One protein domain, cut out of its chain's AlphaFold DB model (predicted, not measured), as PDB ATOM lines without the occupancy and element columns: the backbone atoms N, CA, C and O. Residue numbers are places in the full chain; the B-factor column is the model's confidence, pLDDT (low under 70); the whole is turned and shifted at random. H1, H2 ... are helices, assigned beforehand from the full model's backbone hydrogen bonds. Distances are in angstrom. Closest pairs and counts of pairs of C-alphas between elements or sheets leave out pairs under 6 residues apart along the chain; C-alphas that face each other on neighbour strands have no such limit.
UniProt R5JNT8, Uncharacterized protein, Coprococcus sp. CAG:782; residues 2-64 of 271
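What this domain is: This is residues 2 to 64 of the 271 residues of an uncharacterized protein of Coprococcus sp. CAG:782 (UniProt R5JNT8). A long helical hairpin: H1 and H2 lie side by side along nearly their whole length, their lines only 6 degrees from each other and running opposite ways, and after H2 a tail without named elements, residues 52 to 64, first runs on beyond the end of H2 and then folds back. The 63 printed residues hold two named helices, H1 then H2, and no named strand; the class is all helix. The whole is loose, with a radius of gyration of the C-alphas of 14.4 A, and a rod spanning 48 by 16 by 16 A.

Where its parts are: H1, residues 3 to 26, starts with C-alpha 3 at (71.354, 78.109, 62.093) and is 35.3 A long from first to last C-alpha. H2, residues 30 to 51, is 30.9 A long and ends with C-alpha 51 at (74.749, 85.102, 61.178).

How they stand to each other: H1 and H2 form a helical hairpin and touch, their closest C-alphas being those of Gly 17 and Phe 37, 4.0 A apart. They run opposite ways at a shallow tilt of 6 degrees. Every O i to N i+4 pair is within hydrogen-bond range in H2, and 18 of 20 in H1.

The domain as a whole: The two C-alphas farthest apart, those of Gly 28 and Cys 57, are 48.2 A apart. The printed part has no cut, and the link from H1 to H2 is tight. Mean pLDDT of the printed part is 71.4; 21 residues are under 70, among them residues 2 to 8 and 60 to 64.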
ATOM      1  N   LYS A   2      67.149  80.227  61.046       65.81
ATOM      2  CA  LYS A   2      67.586  78.989  61.731       65.81
ATOM      3  C   LYS A   2      69.050  78.703  61.352       65.81
ATOM      4  O   LYS A   2      69.375  78.782  60.171       65.81
ATOM      5  N   LEU A   3      69.915  78.369  62.316       64.94
ATOM      6  CA  LEU A   3      71.354  78.109  62.093       64.94
ATOM      7  C   LEU A   3      71.609  77.060  60.999       64.94
ATOM      8  O   LEU A   3      72.568  77.172  60.240       64.94
ATOM      9  N   PHE A   4      70.706  76.088  60.858       65.62
ATOM     10  CA  PHE A   4      70.713  75.123  59.757       65.62
ATOM     11  C   PHE A   4      70.638  75.785  58.369       65.62
ATOM     12  O   PHE A   4      71.391  75.416  57.474       65.62
ATOM     13  N   ILE A   5      69.783  76.799  58.201       69.12
ATOM     14  CA  ILE A   5      69.633  77.541  56.941       69.12
ATOM     15  C   ILE A   5      70.910  78.326  56.647       69.12
ATOM     16  O   ILE A   5      71.387  78.285  55.522       69.12
ATOM     17  N   VAL A   6      71.503  78.976  57.659       69.81
ATOM     18  CA  VAL A   6      72.790  79.689  57.526       69.81
ATOM     19  C   VAL A   6      73.882  78.724  57.056       69.81
ATOM     20  O   VAL A   6      74.603  79.017  56.107       69.81
ATOM     21  N   LYS A   7      73.969  77.544  57.682       67.38
ATOM     22  CA  LYS A   7      74.955  76.511  57.348       67.38
ATOM     23  C   LYS A   7      74.767  75.968  55.932       67.38
ATOM     24  O   LYS A   7      75.743  75.805  55.209       67.38
ATOM     25  N   LEU A   8      73.519  75.731  55.529       69.81
ATOM     26  CA  LEU A   8      73.181  75.328  54.168       69.81
ATOM     27  C   LEU A   8      73.584  76.415  53.158       69.81
ATOM     28  O   LEU A   8      74.196  76.099  52.145       69.81
ATOM     29  N   LEU A   9      73.316  77.687  53.461       73.12
ATOM     30  CA  LEU A   9      73.672  78.831  52.615       73.12
ATOM     31  C   LEU A   9      75.188  78.968  52.427       73.12
ATOM     32  O   LEU A   9      75.648  79.139  51.301       73.12
ATOM     33  N   ILE A  10      75.961  78.819  53.509       69.69
ATOM     34  CA  ILE A  10      77.433  78.864  53.487       69.69
ATOM     35  C   ILE A  10      78.018  77.777  52.579       69.69
ATOM     36  O   ILE A  10      79.037  78.015  51.937       69.69
ATOM     37  N   VAL A  11      77.384  76.600  52.512       69.94
ATOM     38  CA  VAL A  11      77.815  75.483  51.651       69.94
ATOM     39  C   VAL A  11      77.318  75.650  50.213       69.94
ATOM     40  O   VAL A  11      78.068  75.396  49.272       69.94
ATOM     41  N   LEU A  12      76.075  76.096  50.020       73.69
ATOM     42  CA  LEU A  12      75.482  76.282  48.693       73.69
ATOM     43  C   LEU A  12      76.131  77.432  47.918       73.69
ATOM     44  O   LEU A  12      76.309  77.307  46.712       73.69
ATOM     45  N   MET A  13      76.515  78.530  48.575       76.75
ATOM     46  CA  MET A  13      77.111  79.696  47.909       76.75
ATOM     47  C   MET A  13      78.396  79.358  47.124       76.75
ATOM     48  O   MET A  13      78.450  79.671  45.933       76.75
ATOM     49  N   PRO A  14      79.399  78.667  47.704       70.94
ATOM     50  CA  PRO A  14      80.552  78.176  46.955       70.94
ATOM     51  C   PRO A  14      80.177  77.212  45.827       70.94
ATOM     52  O   PRO A  14      80.749  77.312  44.746       70.94
ATOM     53  N   LEU A  15      79.207  76.309  46.033       71.69
ATOM     54  CA  LEU A  15      78.764  75.369  44.992       71.69
ATOM     55  C   LEU A  15      78.141  76.095  43.790       71.69
ATOM     56  O   LEU A  15      78.475  75.791  42.648       71.69
ATOM     57  N   ILE A  16      77.288  77.090  44.045       81.88
ATOM     58  CA  ILE A  16      76.702  77.954  43.010       81.88
ATOM     59  C   ILE A  16      77.797  78.763  42.312       81.88
ATOM     60  O   ILE A  16      77.769  78.912  41.091       81.88
ATOM     61  N   GLY A  17      78.791  79.254  43.053       77.25
ATOM     62  CA  GLY A  17      79.929  79.954  42.468       77.25
ATOM     63  C   GLY A  17      80.753  79.059  41.535       77.25
ATOM     64  O   GLY A  17      81.094  79.482  40.434       77.25
ATOM     65  N   VAL A  18      81.008  77.803  41.916       74.25
ATOM     66  CA  VAL A  18      81.679  76.825  41.041       74.25
ATOM     67  C   VAL A  18      80.836  76.541  39.795       74.25
ATOM     68  O   VAL A  18      81.364  76.550  38.686       74.25
ATOM     69  N   LEU A  19      79.520  76.363  39.943       77.94
ATOM     70  CA  LEU A  19      78.613  76.193  38.802       77.94
ATOM     71  C   LEU A  19      78.634  77.415  37.866       77.94
ATOM     72  O   LEU A  19      78.619  77.264  36.647       77.94
ATOM     73  N   SER A  20      78.735  78.620  38.429       79.19
ATOM     74  CA  SER A  20      78.821  79.873  37.672       79.19
ATOM     75  C   SER A  20      80.109  79.958  36.852       79.19
ATOM     76  O   SER A  20      80.067  80.410  35.708       79.19
ATOM     77  N   ILE A  21      81.238  79.474  37.388       74.62
ATOM     78  CA  ILE A  21      82.488  79.331  36.625       74.62
ATOM     79  C   ILE A  21      82.273  78.384  35.441       74.62
ATOM     80  O   ILE A  21      82.604  78.745  34.314       74.62
ATOM     81  N   ILE A  22      81.669  77.214  35.676       71.06
ATOM     82  CA  ILE A  22      81.417  76.205  34.634       71.06
ATOM     83  C   ILE A  22      80.555  76.789  33.506       71.06
ATOM     84  O   ILE A  22      80.941  76.715  32.343       71.06
ATOM     85  N   LEU A  23      79.427  77.425  33.833       76.44
ATOM     86  CA  LEU A  23      78.546  78.051  32.839       76.44
ATOM     87  C   LEU A  23      79.249  79.178  32.067       76.44
ATOM     88  O   LEU A  23      79.101  79.287  30.850       76.44
ATOM     89  N   SER A  24      80.062  79.982  32.755       75.38
ATOM     90  CA  SER A  24      80.806  81.088  32.138       75.38
ATOM     91  C   SER A  24      81.900  80.610  31.181       75.38
ATOM     92  O   SER A  24      82.232  81.321  30.235       75.38
ATOM     93  N   ILE A  25      82.439  79.404  31.389       66.56
ATOM     94  CA  ILE A  25      83.381  78.764  30.460       66.56
ATOM     95  C   ILE A  25      82.687  78.389  29.157       66.56
ATOM     96  O   ILE A  25      83.201  78.715  28.091       66.56
ATOM     97  N   PHE A  26      81.499  77.778  29.225       69.62
ATOM     98  CA  PHE A  26      80.721  77.459  28.023       69.62
ATOM     99  C   PHE A  26      80.298  78.712  27.246       69.62
ATOM    100  O   PHE A  26      80.224  78.674  26.022       69.62
ATOM    101  N   ALA A  27      80.071  79.826  27.944       76.62
ATOM    102  CA  ALA A  27      79.738  81.113  27.337       76.62
ATOM    103  C   ALA A  27      80.961  81.923  26.850       76.62
ATOM    104  O   ALA A  27      80.782  82.987  26.269       76.62
ATOM    105  N   GLY A  28      82.197  81.475  27.107       73.38
ATOM    106  CA  GLY A  28      83.420  82.201  26.730       73.38
ATOM    107  C   GLY A  28      83.733  83.451  27.572       73.38
ATOM    108  O   GLY A  28      84.650  84.199  27.241       73.38
ATOM    109  N   HIS A  29      83.024  83.680  28.682       76.50
ATOM    110  CA  HIS A  29      83.150  84.870  29.537       76.50
ATOM    111  C   HIS A  29      83.696  84.532  30.928       76.50
ATOM    112  O   HIS A  29      83.087  84.829  31.957       76.50
ATOM    113  N   ILE A  30      84.876  83.915  30.989       67.44
ATOM    114  CA  ILE A  30      85.400  83.364  32.244       67.44
ATOM    115  C   ILE A  30      85.621  84.413  33.344       67.44
ATOM    116  O   ILE A  30      85.377  84.128  34.520       67.44
ATOM    117  N   THR A  31      86.060  85.620  32.990       70.88
ATOM    118  CA  THR A  31      86.291  86.692  33.970       70.88
ATOM    119  C   THR A  31      85.042  86.947  34.817       70.88
ATOM    120  O   THR A  31      85.143  87.124  36.027       70.88
ATOM    121  N   VAL A  32      83.854  86.864  34.208       75.62
ATOM    122  CA  VAL A  32      82.566  87.019  34.896       75.62
ATOM    123  C   VAL A  32      82.331  85.873  35.885       75.62
ATOM    124  O   VAL A  32      81.976  86.121  37.036       75.62
ATOM    125  N   GLY A  33      82.606  84.629  35.483       73.69
ATOM    126  CA  GLY A  33      82.483  83.455  36.350       73.69
ATOM    127  C   GLY A  33      83.368  83.527  37.597       73.69
ATOM    128  O   GLY A  33      82.904  83.235  38.700       73.69
ATOM    129  N   TRP A  34      84.616  83.984  37.453       72.19
ATOM    130  CA  TRP A  34      85.522  84.188  38.592       72.19
ATOM    131  C   TRP A  34      85.073  85.313  39.513       72.19
ATOM    132  O   TRP A  34      85.097  85.137  40.731       72.19
ATOM    133  N   ILE A  35      84.634  86.445  38.956       75.94
ATOM    134  CA  ILE A  35      84.109  87.560  39.753       75.94
ATOM    135  C   ILE A  35      82.916  87.085  40.590       75.94
ATOM    136  O   ILE A  35      82.865  87.366  41.789       75.94
ATOM    137  N   ILE A  36      82.000  86.309  40.002       80.31
ATOM    138  CA  ILE A  36      80.843  85.746  40.709       80.31
ATOM    139  C   ILE A  36      81.288  84.767  41.802       80.31
ATOM    140  O   ILE A  36      80.824  84.874  42.937       80.31
ATOM    141  N   PHE A  37      82.211  83.848  41.505       77.25
ATOM    142  CA  PHE A  37      82.705  82.882  42.490       77.25
ATOM    143  C   PHE A  37      83.384  83.555  43.685       77.25
ATOM    144  O   PHE A  37      83.037  83.260  44.828       77.25
ATOM    145  N   VAL A  38      84.307  84.490  43.439       72.69
ATOM    146  CA  VAL A  38      85.011  85.221  44.504       72.69
ATOM    147  C   VAL A  38      84.022  86.042  45.331       72.69
ATOM    148  O   VAL A  38      84.080  86.008  46.560       72.69
ATOM    149  N   SER A  39      83.068  86.713  44.681       77.12
ATOM    150  CA  SER A  39      82.033  87.492  45.371       77.12
ATOM    151  C   SER A  39      81.159  86.612  46.266       77.12
ATOM    152  O   SER A  39      80.932  86.954  47.424       77.12
ATOM    153  N   LEU A  40      80.715  85.448  45.778       78.94
ATOM    154  CA  LEU A  40      79.923  84.493  46.561       78.94
ATOM    155  C   LEU A  40      80.724  83.869  47.708       78.94
ATOM    156  O   LEU A  40      80.169  83.625  48.779       78.94
ATOM    157  N   LEU A  41      82.023  83.633  47.516       71.75
ATOM    158  CA  LEU A  41      82.905  83.099  48.550       71.75
ATOM    159  C   LEU A  41      83.128  84.121  49.676       71.75
ATOM    160  O   LEU A  41      83.011  83.775  50.852       71.75
ATOM    161  N   LEU A  42      83.360  85.391  49.329       73.06
ATOM    162  CA  LEU A  42      83.447  86.490  50.294       73.06
ATOM    163  C   LEU A  42      82.117  86.701  51.025       73.06
ATOM    164  O   LEU A  42      82.102  86.818  52.250       73.06
ATOM    165  N   LEU A  43      80.997  86.684  50.298       77.62
ATOM    166  CA  LEU A  43      79.664  86.825  50.880       77.62
ATOM    167  C   LEU A  43      79.344  85.666  51.834       77.62
ATOM    168  O   LEU A  43      78.818  85.905  52.915       77.62
ATOM    169  N   SER A  44      79.733  84.434  51.489       73.56
ATOM    170  CA  SER A  44      79.632  83.269  52.378       73.56
ATOM    171  C   SER A  44      80.438  83.472  53.670       73.56
ATOM    172  O   SER A  44      79.927  83.239  54.768       73.56
ATOM    173  N   GLY A  45      81.660  84.008  53.564       66.62
ATOM    174  CA  GLY A  45      82.479  84.383  54.719       66.62
ATOM    175  C   GLY A  45      81.815  85.441  55.607       66.62
ATOM    176  O   GLY A  45      81.741  85.268  56.825       66.62
ATOM    177  N   ILE A  46      81.265  86.500  55.008       75.56
ATOM    178  CA  ILE A  46      80.539  87.566  55.719       75.56
ATOM    179  C   ILE A  46      79.288  87.005  56.405       75.56
ATOM    180  O   ILE A  46      79.048  87.280  57.582       75.56
ATOM    181  N   VAL A  47      78.513  86.171  55.706       74.75
ATOM    182  CA  VAL A  47      77.315  85.524  56.256       74.75
ATOM    183  C   VAL A  47      77.676  84.646  57.454       74.75
ATOM    184  O   VAL A  47      76.973  84.674  58.465       74.75
ATOM    185  N   ASN A  48      78.793  83.920  57.390       68.44
ATOM    186  CA  ASN A  48      79.286  83.122  58.507       68.44
ATOM    187  C   ASN A  48      79.644  83.993  59.725       68.44
ATOM    188  O   ASN A  48      79.231  83.699  60.842       68.44
ATOM    189  N   VAL A  49      80.343  85.112  59.533       66.31
ATOM    190  CA  VAL A  49      80.719  86.002  60.648       66.31
ATOM    191  C   VAL A  49      79.499  86.696  61.271       66.31
ATOM    192  O   VAL A  49      79.418  86.846  62.493       66.31
ATOM    193  N   LEU A  50      78.533  87.114  60.452       71.06
ATOM    194  CA  LEU A  50      77.381  87.887  60.917       71.06
ATOM    195  C   LEU A  50      76.273  87.010  61.511       71.06
ATOM    196  O   LEU A  50      75.730  87.349  62.566       71.06
ATOM    197  N   PHE A  51      75.944  85.890  60.863       71.31
ATOM    198  CA  PHE A  51      74.749  85.102  61.178       71.31
ATOM    199  C   PHE A  51      75.027  83.795  61.918       71.31
ATOM    200  O   PHE A  51      74.083  83.195  62.435       71.31
ATOM    201  N   PHE A  52      76.284  83.355  62.035       68.44
ATOM    202  CA  PHE A  52      76.642  82.170  62.822       68.44
ATOM    203  C   PHE A  52      76.748  82.509  64.322       68.44
ATOM    204  O   PHE A  52      77.767  82.337  64.994       68.44
ATOM    205  N   ARG A  53      75.644  83.046  64.849       71.69
ATOM    206  CA  ARG A  53      75.448  83.421  66.249       71.69
ATOM    207  C   ARG A  53      74.458  82.469  66.898       71.69
ATOM    208  O   ARG A  53      73.537  81.963  66.261       71.69
ATOM    209  N   CYS A  54      74.646  82.222  68.185       70.12
ATOM    210  CA  CYS A  54      73.738  81.372  68.932       70.12
ATOM    211  C   CYS A  54      72.348  82.026  69.079       70.12
ATOM    212  O   CYS A  54      72.289  83.178  69.511       70.12
ATOM    213  N   PRO A  55      71.239  81.305  68.816       71.25
ATOM    214  CA  PRO A  55      69.881  81.823  68.995       71.25
ATOM    215  C   PRO A  55      69.525  82.096  70.462       71.25
ATOM    216  O   PRO A  55      68.622  82.877  70.722       71.25
ATOM    217  N   HIS A  56      70.238  81.479  71.409       70.69
ATOM    218  CA  HIS A  56      69.979  81.623  72.844       70.69
ATOM    219  C   HIS A  56      70.764  82.768  73.484       70.69
ATOM    220  O   HIS A  56      70.226  83.480  74.319       70.69
ATOM    221  N   CYS A  57      72.039  82.953  73.118       73.19
ATOM    222  CA  CYS A  57      72.908  83.945  73.772       73.19
ATOM    223  C   CYS A  57      73.448  85.049  72.859       73.19
ATOM    224  O   CYS A  57      74.208  85.892  73.328       73.19
ATOM    225  N   GLY A  58      73.150  85.030  71.556       73.88
ATOM    226  CA  GLY A  58      73.591  86.050  70.596       73.88
ATOM    227  C   GLY A  58      75.103  86.106  70.324       73.88
ATOM    228  O   GLY A  58      75.529  86.801  69.403       73.88
ATOM    229  N   LYS A  59      75.923  85.361  71.076       74.81
ATOM    230  CA  LYS A  59      77.376  85.274  70.886       74.81
ATOM    231  C   LYS A  59      77.718  84.485  69.619       74.81
ATOM    232  O   LYS A  59      77.034  83.517  69.273       74.81
ATOM    233  N   VAL A  60      78.806  84.881  68.961       68.56
ATOM    234  CA  VAL A  60      79.359  84.189  67.788       68.56
ATOM    235  C   VAL A  60      79.809  82.786  68.193       68.56
ATOM    236  O   VAL A  60      80.452  82.607  69.231       68.56
ATOM    237  N   ILE A  61      79.440  81.780  67.399       64.06
ATOM    238  CA  ILE A  61      79.909  80.407  67.598       64.06
ATOM    239  C   ILE A  61      81.269  80.288  66.893       64.06
ATOM    240  O   ILE A  61      81.352  80.586  65.700       64.06
ATOM    241  N   PRO A  62      82.340  79.875  67.594       54.25
ATOM    242  CA  PRO A  62      83.657  79.766  66.991       54.25
ATOM    243  C   PRO A  62      83.655  78.837  65.770       54.25
ATOM    244  O   PRO A  62      83.000  77.794  65.761       54.25
ATOM    245  N   VAL A  63      84.439  79.179  64.747       49.69
ATOM    246  CA  VAL A  63      84.501  78.417  63.486       49.69
ATOM    247  C   VAL A  63      84.941  76.964  63.717       49.69
ATOM    248  O   VAL A  63      84.378  76.061  63.107       49.69
ATOM    249  N   TYR A  64      85.841  76.704  64.670       48.06
ATOM    250  CA  TYR A  64      86.235  75.341  65.067       48.06
ATOM    251  C   TYR A  64      85.112  74.541  65.767       48.06
ATOM    252  O   TYR A  64      85.161  73.315  65.808       48.06
TER     253      TYR A  64